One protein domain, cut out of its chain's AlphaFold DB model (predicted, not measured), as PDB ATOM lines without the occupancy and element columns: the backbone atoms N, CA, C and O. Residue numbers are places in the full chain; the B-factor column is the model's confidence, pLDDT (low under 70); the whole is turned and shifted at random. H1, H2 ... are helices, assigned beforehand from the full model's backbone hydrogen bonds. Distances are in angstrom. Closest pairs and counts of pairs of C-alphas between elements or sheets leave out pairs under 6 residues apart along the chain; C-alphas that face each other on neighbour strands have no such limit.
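AT A GLANCE: This is residues 4 to 78 of the 78 residues of the protein "Cell wall-binding protein" of Lysinibacillus mangiferihumi (UniProt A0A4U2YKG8). Two longer helices, H1 and H2, make a V, and two pairs of short helices lie at opposite ends of an elongated shape: H3 and H4 by the open end of the V, H5 and H6 by its joint. The chain returns from H4 to H5 along a strip, residues 54 to 66, that stands free. The printed part has 75 residues with six named helices, H1 to H6 in chain order, and no named strand; its class is all helix. It is only just compact, close to loose, with a radius of gyration of the C-alphas of 13.5 A and spans of 39 by 24 by 22 A.

IN THESE COORDINATES: H1, residues 4 to 15, begins at C-alpha 4 (-23.016, -20.685, -26.721) and is 17.3 A long. H2, residues 18 to 32, is 20.5 A long and ends at C-alpha 32 (-32.336, -34.418, -36.801). H3 holds residues 40 to 45, H4 residues 50 to 57, 10.5 A long, and H5 residues 64 to 68. H6, residues 71 to 76, ends at C-alpha 76 (-55.944, -28.952, -35.673).

HOW THE PARTS SIT: H1 and H2 are close but not clearly touching, with the C-alphas of Lys 13 and Arg 21 closest at 6.3 A. They run opposite ways at a steep tilt of 39 degrees. H3 and H4 are close but not clearly touching; their closest C-alphas, Leu 43 and Ile 53, are 7.5 A apart. H5 and H6 meet only through their link. H6 touches H2, with residues 19 to 23 of H2 alone; the closest C-alphas, Tyr 23 and Phe 71, are 6.8 A apart. In H1 to H6 every O i to N i+4 pair is within hydrogen-bond range.

THE WHOLE: The C-alphas farthest apart, Ala 51 and Lys 76, are 39.8 A apart. The printed part has no cut and no long link. No printed residue is under 70 in pLDDT.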
ATOM      1  N   ALA A   4     -22.515 -22.048 -26.515       86.38
ATOM      2  CA  ALA A   4     -23.016 -20.685 -26.721       86.38
ATOM      3  C   ALA A   4     -24.002 -20.570 -27.906       86.38
ATOM      4  O   ALA A   4     -25.025 -19.898 -27.810       86.38
ATOM      5  N   ARG A   5     -23.749 -21.285 -29.017       83.12
ATOM      6  CA  ARG A   5     -24.695 -21.361 -30.149       83.12
ATOM      7  C   ARG A   5     -26.014 -22.023 -29.738       83.12
ATOM      8  O   ARG A   5     -27.078 -21.571 -30.154       83.12
ATOM      9  N   ARG A   6     -25.945 -23.120 -28.977       87.88
ATOM     10  CA  ARG A   6     -27.129 -23.831 -28.466       87.88
ATOM     11  C   ARG A   6     -27.946 -22.937 -27.544       87.88
ATOM     12  O   ARG A   6     -29.158 -22.876 -27.718       87.88
ATOM     13  N   ASP A   7     -27.286 -22.220 -26.644       91.19
ATOM     14  CA  ASP A   7     -27.930 -21.332 -25.677       91.19
ATOM     15  C   ASP A   7     -28.698 -20.210 -26.387       91.19
ATOM     16  O   ASP A   7     -29.865 -19.974 -26.077       91.19
ATOM     17  N   ILE A   8     -28.105 -19.600 -27.421       88.81
ATOM     18  CA  ILE A   8     -28.801 -18.633 -28.287       88.81
ATOM     19  C   ILE A   8     -30.025 -19.284 -28.949       88.81
ATOM     20  O   ILE A   8     -31.112 -18.708 -28.967       88.81
ATOM     21  N   GLY A   9     -29.875 -20.507 -29.465       88.75
ATOM     22  CA  GLY A   9     -30.989 -21.272 -30.026       88.75
ATOM     23  C   GLY A   9     -32.142 -21.429 -29.032       88.75
ATOM     24  O   GLY A   9     -33.287 -21.150 -29.380       88.75
ATOM     25  N   VAL A  10     -31.845 -21.801 -27.785       93.50
ATOM     26  CA  VAL A  10     -32.837 -21.923 -26.706       93.50
ATOM     27  C   VAL A  10     -33.510 -20.581 -26.413       93.50
ATOM     28  O   VAL A  10     -34.736 -20.533 -26.322       93.50
ATOM     29  N   GLN A  11     -32.752 -19.484 -26.336       94.25
ATOM     30  CA  GLN A  11     -33.309 -18.146 -26.104       94.25
ATOM     31  C   GLN A  11     -34.363 -17.770 -27.156       94.25
ATOM     32  O   GLN A  11     -35.475 -17.379 -26.799       94.25
ATOM     33  N   TYR A  12     -34.067 -17.963 -28.446       90.75
ATOM     34  CA  TYR A  12     -35.026 -17.663 -29.517       90.75
ATOM     35  C   TYR A  12     -36.222 -18.626 -29.547       90.75
ATOM     36  O   TYR A  12     -37.343 -18.224 -29.868       90.75
ATOM     37  N   LYS A  13     -36.026 -19.897 -29.174       92.88
ATOM     38  CA  LYS A  13     -37.149 -20.832 -29.013       92.88
ATOM     39  C   LYS A  13     -38.074 -20.393 -27.888       92.88
ATOM     40  O   LYS A  13     -39.282 -20.378 -28.094       92.88
ATOM     41  N   ASN A  14     -37.533 -19.953 -26.756       94.94
ATOM     42  CA  ASN A  14     -38.313 -19.534 -25.590       94.94
ATOM     43  C   ASN A  14     -39.185 -18.290 -25.827       94.94
ATOM     44  O   ASN A  14     -40.170 -18.112 -25.119       94.94
ATOM     45  N   VAL A  15     -38.879 -17.464 -26.831       95.62
ATOM     46  CA  VAL A  15     -39.746 -16.336 -27.236       95.62
ATOM     47  C   VAL A  15     -40.720 -16.694 -28.366       95.62
ATOM     48  O   VAL A  15     -41.618 -15.918 -28.676       95.62
ATOM     49  N   THR A  16     -40.580 -17.873 -28.981       93.38
ATOM     50  CA  THR A  16     -41.539 -18.380 -29.977       93.38
ATOM     51  C   THR A  16     -42.846 -18.771 -29.270       93.38
ATOM     52  O   THR A  16     -42.749 -19.425 -28.228       93.38
ATOM     53  N   PRO A  17     -44.045 -18.437 -29.794       95.88
ATOM     54  CA  PRO A  17     -45.321 -18.883 -29.225       95.88
ATOM     55  C   PRO A  17     -45.347 -20.392 -28.968       95.88
ATOM     56  O   PRO A  17     -44.848 -21.159 -29.789       95.88
ATOM     57  N   GLU A  18     -45.925 -20.816 -27.843       96.25
ATOM     58  CA  GLU A  18     -45.802 -22.189 -27.326       96.25
ATOM     59  C   GLU A  18     -46.185 -23.261 -28.352       96.25
ATOM     60  O   GLU A  18     -45.345 -24.087 -28.699       96.25
ATOM     61  N   ARG A  19     -47.387 -23.183 -28.937       96.69
ATOM     62  CA  ARG A  19     -47.837 -24.153 -29.952       96.69
ATOM     63  C   ARG A  19     -46.929 -24.208 -31.176       96.69
ATOM     64  O   ARG A  19     -46.642 -25.277 -31.701       96.69
ATOM     65  N   LEU A  20     -46.427 -23.056 -31.615       95.62
ATOM     66  CA  LEU A  20     -45.484 -23.004 -32.729       95.62
ATOM     67  C   LEU A  20     -44.121 -23.600 -32.342       95.62
ATOM     68  O   LEU A  20     -43.482 -24.270 -33.149       95.62
ATOM     69  N   ARG A  21     -43.668 -23.387 -31.105       96.06
ATOM     70  CA  ARG A  21     -42.431 -23.973 -30.577       96.06
ATOM     71  C   ARG A  21     -42.520 -25.497 -30.504       96.06
ATOM     72  O   ARG A  21     -41.577 -26.151 -30.937       96.06
ATOM     73  N   GLU A  22     -43.628 -26.033 -29.994       96.69
ATOM     74  CA  GLU A  22     -43.914 -27.473 -29.933       96.69
ATOM     75  C   GLU A  22     -43.837 -28.107 -31.322       96.69
ATOM     76  O   GLU A  22     -43.050 -29.033 -31.530       96.69
ATOM     77  N   TYR A  23     -44.543 -27.526 -32.296       96.75
ATOM     78  CA  TYR A  23     -44.481 -27.961 -33.690       96.75
ATOM     79  C   TYR A  23     -43.047 -27.985 -34.228       96.75
ATOM     80  O   TYR A  23     -42.603 -28.968 -34.822       96.75
ATOM     81  N   ILE A  24     -42.280 -26.913 -33.999       94.94
ATOM     82  CA  ILE A  24     -40.896 -26.853 -34.475       94.94
ATOM     83  C   ILE A  24     -40.028 -27.925 -33.799       94.94
ATOM     84  O   ILE A  24     -39.170 -28.507 -34.462       94.94
ATOM     85  N   TYR A  25     -40.225 -28.198 -32.507       95.88
ATOM     86  CA  TYR A  25     -39.507 -29.267 -31.812       95.88
ATOM     87  C   TYR A  25     -39.837 -30.643 -32.379       95.88
ATOM     88  O   TYR A  25     -38.916 -31.434 -32.580       95.88
ATOM     89  N   GLU A  26     -41.101 -30.914 -32.692       96.12
ATOM     90  CA  GLU A  26     -41.517 -32.171 -33.312       96.12
ATOM     91  C   GLU A  26     -40.887 -32.352 -34.699       96.12
ATOM     92  O   GLU A  26     -40.226 -33.361 -34.960       96.12
ATOM     93  N   VAL A  27     -40.985 -31.332 -35.560       94.56
ATOM     94  CA  VAL A  27     -40.382 -31.349 -36.902       94.56
ATOM     95  C   VAL A  27     -38.865 -31.525 -36.827       94.56
ATOM     96  O   VAL A  27     -38.290 -32.310 -37.584       94.56
ATOM     97  N   ASN A  28     -38.197 -30.808 -35.923       94.81
ATOM     98  CA  ASN A  28     -36.752 -30.912 -35.752       94.81
ATOM     99  C   ASN A  28     -36.341 -32.295 -35.243       94.81
ATOM    100  O   ASN A  28     -35.403 -32.879 -35.786       94.81
ATOM    101  N   LYS A  29     -37.062 -32.847 -34.262       95.94
ATOM    102  CA  LYS A  29     -36.801 -34.189 -33.737       95.94
ATOM    103  C   LYS A  29     -36.971 -35.251 -34.824       95.94
ATOM    104  O   LYS A  29     -36.127 -36.131 -34.924       95.94
ATOM    105  N   GLY A  30     -37.981 -35.133 -35.687       94.62
ATOM    106  CA  GLY A  30     -38.161 -36.050 -36.819       94.62
ATOM    107  C   GLY A  30     -37.060 -35.962 -37.886       94.62
ATOM    108  O   GLY A  30     -36.768 -36.953 -38.545       94.62
ATOM    109  N   ARG A  31     -36.431 -34.791 -38.068       92.75
ATOM    110  CA  ARG A  31     -35.388 -34.572 -39.093       92.75
ATOM    111  C   ARG A  31     -33.966 -34.834 -38.606       92.75
ATOM    112  O   ARG A  31     -33.120 -35.246 -39.394       92.75
ATOM    113  N   TYR A  32     -33.692 -34.509 -37.348       92.88
ATOM    114  CA  TYR A  32     -32.336 -34.418 -36.801       92.88
ATOM    115  C   TYR A  32     -32.147 -35.229 -35.521       92.88
ATOM    116  O   TYR A  32     -31.059 -35.185 -34.956       92.88
ATOM    117  N   GLU A  33     -33.203 -35.884 -35.026       93.38
ATOM    118  CA  GLU A  33     -33.240 -36.545 -33.713       93.38
ATOM    119  C   GLU A  33     -32.960 -35.587 -32.536       93.38
ATOM    120  O   GLU A  33     -32.744 -36.008 -31.403       93.38
ATOM    121  N   ASP A  34     -33.034 -34.274 -32.787       93.50
ATOM    122  CA  ASP A  34     -32.746 -33.210 -31.828       93.50
ATOM    123  C   ASP A  34     -33.780 -32.079 -31.965       93.50
ATOM    124  O   ASP A  34     -33.909 -31.500 -33.048       93.50
ATOM    125  N   PRO A  35     -34.507 -31.710 -30.894       93.50
ATOM    126  CA  PRO A  35     -35.534 -30.666 -30.954       93.50
ATOM    127  C   PRO A  35     -34.964 -29.270 -31.259       93.50
ATOM    128  O   PRO A  35     -35.658 -28.420 -31.824       93.50
ATOM    129  N   LEU A  36     -33.692 -29.011 -30.948       91.81
ATOM    130  CA  LEU A  36     -33.030 -27.742 -31.263       91.81
ATOM    131  C   LEU A  36     -32.502 -27.690 -32.705       91.81
ATOM    132  O   LEU A  36     -32.021 -26.642 -33.142       91.81
ATOM    133  N   GLY A  37     -32.645 -28.779 -33.463       91.25
ATOM    134  CA  GLY A  37     -32.156 -28.903 -34.830       91.25
ATOM    135  C   GLY A  37     -30.723 -29.440 -34.898       91.25
ATOM    136  O   GLY A  37     -30.199 -29.961 -33.913       91.25
ATOM    137  N   PRO A  38     -30.050 -29.326 -36.056       92.06
ATOM    138  CA  PRO A  38     -28.783 -30.004 -36.275       92.06
ATOM    139  C   PRO A  38     -27.649 -29.416 -35.422       92.06
ATOM    140  O   PRO A  38     -27.503 -28.190 -35.267       92.06
ATOM    141  N   THR A  39     -26.804 -30.309 -34.905       90.50
ATOM    142  CA  THR A  39     -25.530 -29.960 -34.264       90.50
ATOM    143  C   THR A  39     -24.499 -29.528 -35.311       90.50
ATOM    144  O   THR A  39     -24.670 -29.756 -36.511       90.50
ATOM    145  N   TYR A  40     -23.400 -28.916 -34.866       90.25
ATOM    146  CA  TYR A  40     -22.266 -28.657 -35.752       90.25
ATOM    147  C   TYR A  40     -21.714 -29.972 -36.318       90.25
ATOM    148  O   TYR A  40     -21.528 -30.105 -37.524       90.25
ATOM    149  N   GLU A  41     -21.557 -30.975 -35.459       91.31
ATOM    150  CA  GLU A  41     -21.054 -32.305 -35.792       91.31
ATOM    151  C   GLU A  41     -21.950 -33.010 -36.818       91.31
ATOM    152  O   GLU A  41     -21.441 -33.583 -37.776       91.31
ATOM    153  N   TYR A  42     -23.274 -32.893 -36.683       92.31
ATOM    154  CA  TYR A  42     -24.243 -33.405 -37.651       92.31
ATOM    155  C   TYR A  42     -24.025 -32.756 -39.020       92.31
ATOM    156  O   TYR A  42     -23.960 -33.447 -40.034       92.31
ATOM    157  N   LEU A  43     -23.868 -31.430 -39.072       92.75
ATOM    158  CA  LEU A  43     -23.641 -30.715 -40.333       92.75
ATOM    159  C   LEU A  43     -22.303 -31.105 -40.976       92.75
ATOM    160  O   LEU A  43     -22.243 -31.273 -42.194       92.75
ATOM    161  N   LYS A  44     -21.252 -31.292 -40.169       94.88
ATOM    162  CA  LYS A  44     -19.943 -31.773 -40.632       94.88
ATOM    163  C   LYS A  44     -20.017 -33.198 -41.174       94.88
ATOM    164  O   LYS A  44     -19.493 -33.447 -42.255       94.88
ATOM    165  N   ALA A  45     -20.699 -34.101 -40.470       94.88
ATOM    166  CA  ALA A  45     -20.912 -35.480 -40.909       94.88
ATOM    167  C   ALA A  45     -21.705 -35.555 -42.226       94.88
ATOM    168  O   ALA A  45     -21.452 -36.426 -43.050       94.88
ATOM    169  N   ASN A  46     -22.597 -34.588 -42.469       94.19
ATOM    170  CA  ASN A  46     -23.333 -34.426 -43.726       94.19
ATOM    171  C   ASN A  46     -22.554 -33.643 -44.809       94.19
ATOM    172  O   ASN A  46     -23.140 -33.172 -45.783       94.19
ATOM    173  N   GLY A  47     -21.236 -33.466 -44.651       96.69
ATOM    174  CA  GLY A  47     -20.351 -32.916 -45.682       96.69
ATOM    175  C   GLY A  47     -20.304 -31.390 -45.779       96.69
ATOM    176  O   GLY A  47     -19.701 -30.865 -46.715       96.69
ATOM    177  N   LYS A  48     -20.900 -30.643 -44.836       96.38
ATOM    178  CA  LYS A  48     -20.824 -29.175 -44.871       96.38
ATOM    179  C   LYS A  48     -19.439 -28.659 -44.474       96.38
ATOM    180  O   LYS A  48     -18.826 -29.102 -43.496       96.38
ATOM    181  N   THR A  49     -18.963 -27.654 -45.202       97.25
ATOM    182  CA  THR A  49     -17.778 -26.882 -44.808       97.25
ATOM    183  C   THR A  49     -18.138 -25.832 -43.763       97.25
ATOM    184  O   THR A  49     -19.289 -25.406 -43.655       97.25
ATOM    185  N   ASP A  50     -17.147 -25.371 -43.007       94.56
ATOM    186  CA  ASP A  50     -17.364 -24.378 -41.949       94.56
ATOM    187  C   ASP A  50     -17.880 -23.064 -42.553       94.56
ATOM    188  O   ASP A  50     -18.824 -22.467 -42.037       94.56
ATOM    189  N   ALA A  51     -17.356 -22.682 -43.724       95.94
ATOM    190  CA  ALA A  51     -17.828 -21.533 -44.493       95.94
ATOM    191  C   ALA A  51     -19.309 -21.661 -44.891       95.94
ATOM    192  O   ALA A  51     -20.070 -20.709 -44.732       95.94
ATOM    193  N   GLN A  52     -19.749 -22.839 -45.349       95.88
ATOM    194  CA  GLN A  52     -21.161 -23.081 -45.672       95.88
ATOM    195  C   GLN A  52     -22.052 -23.036 -44.426       95.88
ATOM    196  O   GLN A  52     -23.170 -22.522 -44.492       95.88
ATOM    197  N   ILE A  53     -21.577 -23.561 -43.291       92.56
ATOM    198  CA  ILE A  53     -22.309 -23.519 -42.019       92.56
ATOM    199  C   ILE A  53     -22.492 -22.064 -41.578       92.56
ATOM    200  O   ILE A  53     -23.629 -21.647 -41.355       92.56
ATOM    201  N   ILE A  54     -21.410 -21.279 -41.543       90.94
ATOM    202  CA  ILE A  54     -21.429 -19.851 -41.191       90.94
ATOM    203  C   ILE A  54     -22.356 -19.076 -42.130       90.94
ATOM    204  O   ILE A  54     -23.256 -18.373 -41.670       90.94
ATOM    205  N   GLN A  55     -22.203 -19.255 -43.445       93.44
ATOM    206  CA  GLN A  55     -23.037 -18.578 -44.436       93.44
ATOM    207  C   GLN A  55     -24.518 -18.919 -44.246       93.44
ATOM    208  O   GLN A  55     -25.358 -18.022 -44.270       93.44
ATOM    209  N   SER A  56     -24.856 -20.190 -44.015       89.88
ATOM    210  CA  SER A  56     -26.248 -20.598 -43.796       89.88
ATOM    211  C   SER A  56     -26.838 -20.045 -42.496       89.88
ATOM    212  O   SER A  56     -27.999 -19.656 -42.484       89.88
ATOM    213  N   ALA A  57     -26.040 -19.946 -41.429       86.25
ATOM    214  CA  ALA A  57     -26.476 -19.398 -40.146       86.25
ATOM    215  C   ALA A  57     -26.671 -17.871 -40.178       86.25
ATOM    216  O   ALA A  57     -27.412 -17.334 -39.363       86.25
ATOM    217  N   SER A  58     -26.022 -17.177 -41.117       87.50
ATOM    218  CA  SER A  58     -26.101 -15.715 -41.258       87.50
ATOM    219  C   SER A  58     -27.340 -15.205 -42.003       87.50
ATOM    220  O   SER A  58     -27.517 -13.995 -42.133       87.50
ATOM    221  N   ARG A  59     -28.187 -16.097 -42.534       88.94
ATOM    222  CA  ARG A  59     -29.310 -15.727 -43.406       88.94
ATOM    223  C   ARG A  59     -30.640 -16.142 -42.775       88.94
ATOM    224  O   ARG A  59     -30.727 -17.247 -42.239       88.94
ATOM    225  N   PRO A  60     -31.686 -15.300 -42.854       86.44
ATOM    226  CA  PRO A  60     -33.025 -15.712 -42.460       86.44
ATOM    227  C   PRO A  60     -33.543 -16.810 -43.396       86.44
ATOM    228  O   PRO A  60     -33.023 -17.008 -44.499       86.44
ATOM    229  N   ASN A  61     -34.593 -17.513 -42.967       85.06
ATOM    230  CA  ASN A  61     -35.297 -18.413 -43.869       85.06
ATOM    231  C   ASN A  61     -35.894 -17.583 -45.028       85.06
ATOM    232  O   ASN A  61     -36.588 -16.606 -44.747       85.06
ATOM    233  N   PRO A  62     -35.616 -17.928 -46.300       90.88
ATOM    234  CA  PRO A  62     -36.116 -17.166 -47.442       90.88
ATOM    235  C   PRO A  62     -37.636 -17.266 -47.633       90.88
ATOM    236  O   PRO A  62     -38.195 -16.428 -48.329       90.88
ATOM    237  N   ASP A  63     -38.288 -18.281 -47.054       93.88
ATOM    238  CA  ASP A  63     -39.721 -18.534 -47.215       93.88
ATOM    239  C   ASP A  63     -40.298 -19.163 -45.933       93.88
ATOM    240  O   ASP A  63     -40.207 -20.372 -45.684       93.88
ATOM    241  N   VAL A  64     -40.852 -18.301 -45.078       88.19
ATOM    242  CA  VAL A  64     -41.435 -18.700 -43.790       88.19
ATOM    243  C   VAL A  64     -42.771 -19.418 -43.982       88.19
ATOM    244  O   VAL A  64     -43.042 -20.372 -43.254       88.19
ATOM    245  N   ASP A  65     -43.563 -19.038 -44.983       91.38
ATOM    246  CA  ASP A  65     -44.865 -19.659 -45.248       91.38
ATOM    247  C   ASP A  65     -44.685 -21.116 -45.669       91.38
ATOM    248  O   ASP A  65     -45.334 -22.020 -45.140       91.38
ATOM    249  N   LYS A  66     -43.708 -21.386 -46.540       93.12
ATOM    250  CA  LYS A  66     -43.344 -22.757 -46.896       93.12
ATOM    251  C   LYS A  66     -42.827 -23.544 -45.698       93.12
ATOM    252  O   LYS A  66     -43.193 -24.714 -45.549       93.12
ATOM    253  N   LEU A  67     -41.993 -22.937 -44.848       87.31
ATOM    254  CA  LEU A  67     -41.494 -23.585 -43.629       87.31
ATOM    255  C   LEU A  67     -42.645 -24.019 -42.711       87.31
ATOM    256  O   LEU A  67     -42.583 -25.110 -42.147       87.31
ATOM    257  N   LEU A  68     -43.663 -23.171 -42.566       91.44
ATOM    258  CA  LEU A  68     -44.785 -23.363 -41.647       91.44
ATOM    259  C   LEU A  68     -46.025 -23.975 -42.308       91.44
ATOM    260  O   LEU A  68     -47.053 -24.113 -41.654       91.44
ATOM    261  N   SER A  69     -45.930 -24.407 -43.565       95.06
ATOM    262  CA  SER A  69     -47.050 -24.974 -44.332       95.06
ATOM    263  C   SER A  69     -47.760 -26.155 -43.653       95.06
ATOM    264  O   SER A  69     -48.948 -26.369 -43.877       95.06
ATOM    265  N   GLY A  70     -47.066 -26.914 -42.799       95.81
ATOM    266  CA  GLY A  70     -47.657 -28.016 -42.033       95.81
ATOM    267  C   GLY A  70     -48.258 -27.617 -40.682       95.81
ATOM    268  O   GLY A  70     -48.895 -28.454 -40.046       95.81
ATOM    269  N   PHE A  71     -48.064 -26.375 -40.232       96.94
ATOM    270  CA  PHE A  71     -48.409 -25.953 -38.875       96.94
ATOM    271  C   PHE A  71     -49.917 -25.931 -38.630       96.94
ATOM    272  O   PHE A  71     -50.369 -26.438 -37.612       96.94
ATOM    273  N   GLU A  72     -50.708 -25.393 -39.562       96.62
ATOM    274  CA  GLU A  72     -52.164 -25.308 -39.387       96.62
ATOM    275  C   GLU A  72     -52.796 -26.697 -39.248       96.62
ATOM    276  O   GLU A  72     -53.630 -26.921 -38.371       96.62
ATOM    277  N   LYS A  73     -52.379 -27.639 -40.103       97.31
ATOM    278  CA  LYS A  73     -52.850 -29.022 -40.036       97.31
ATOM    279  C   LYS A  73     -52.461 -29.658 -38.703       97.31
ATOM    280  O   LYS A  73     -53.334 -30.175 -38.019       97.31
ATOM    281  N   TRP A  74     -51.187 -29.557 -38.329       97.19
ATOM    282  CA  TRP A  74     -50.687 -30.079 -37.060       97.19
ATOM    283  C   TRP A  74     -51.460 -29.507 -35.866       97.19
ATOM    284  O   TRP A  74     -51.858 -30.262 -34.988       97.19
ATOM    285  N   LEU A  75     -51.752 -28.200 -35.866       97.06
ATOM    286  CA  LEU A  75     -52.462 -27.519 -34.783       97.06
ATOM    287  C   LEU A  75     -53.905 -28.017 -34.611       97.06
ATOM    288  O   LEU A  75     -54.398 -28.060 -33.489       97.06
ATOM    289  N   LYS A  76     -54.582 -28.385 -35.706       97.38
ATOM    290  CA  LYS A  76     -55.944 -28.952 -35.673       97.38
ATOM    291  C   LYS A  76     -55.984 -30.399 -35.171       97.38
ATOM    292  O   LYS A  76     -57.058 -30.868 -34.815       97.38
ATOM    293  N   GLU A  77     -54.852 -31.097 -35.198       95.38
ATOM    294  CA  GLU A  77     -54.716 -32.504 -34.798       95.38
ATOM    295  C   GLU A  77     -54.256 -32.672 -33.333       95.38
ATOM    296  O   GLU A  77     -54.131 -33.809 -32.881       95.38
ATOM    297  N   GLN A  78     -54.011 -31.569 -32.607       85.31
ATOM    298  CA  GLN A  78     -53.602 -31.573 -31.192       85.31
ATOM    299  C   GLN A  78     -54.762 -31.764 -30.213       85.31
ATOM    300  O   GLN A  78     -55.877 -31.270 -30.499       85.31
TER     301      GLN A  78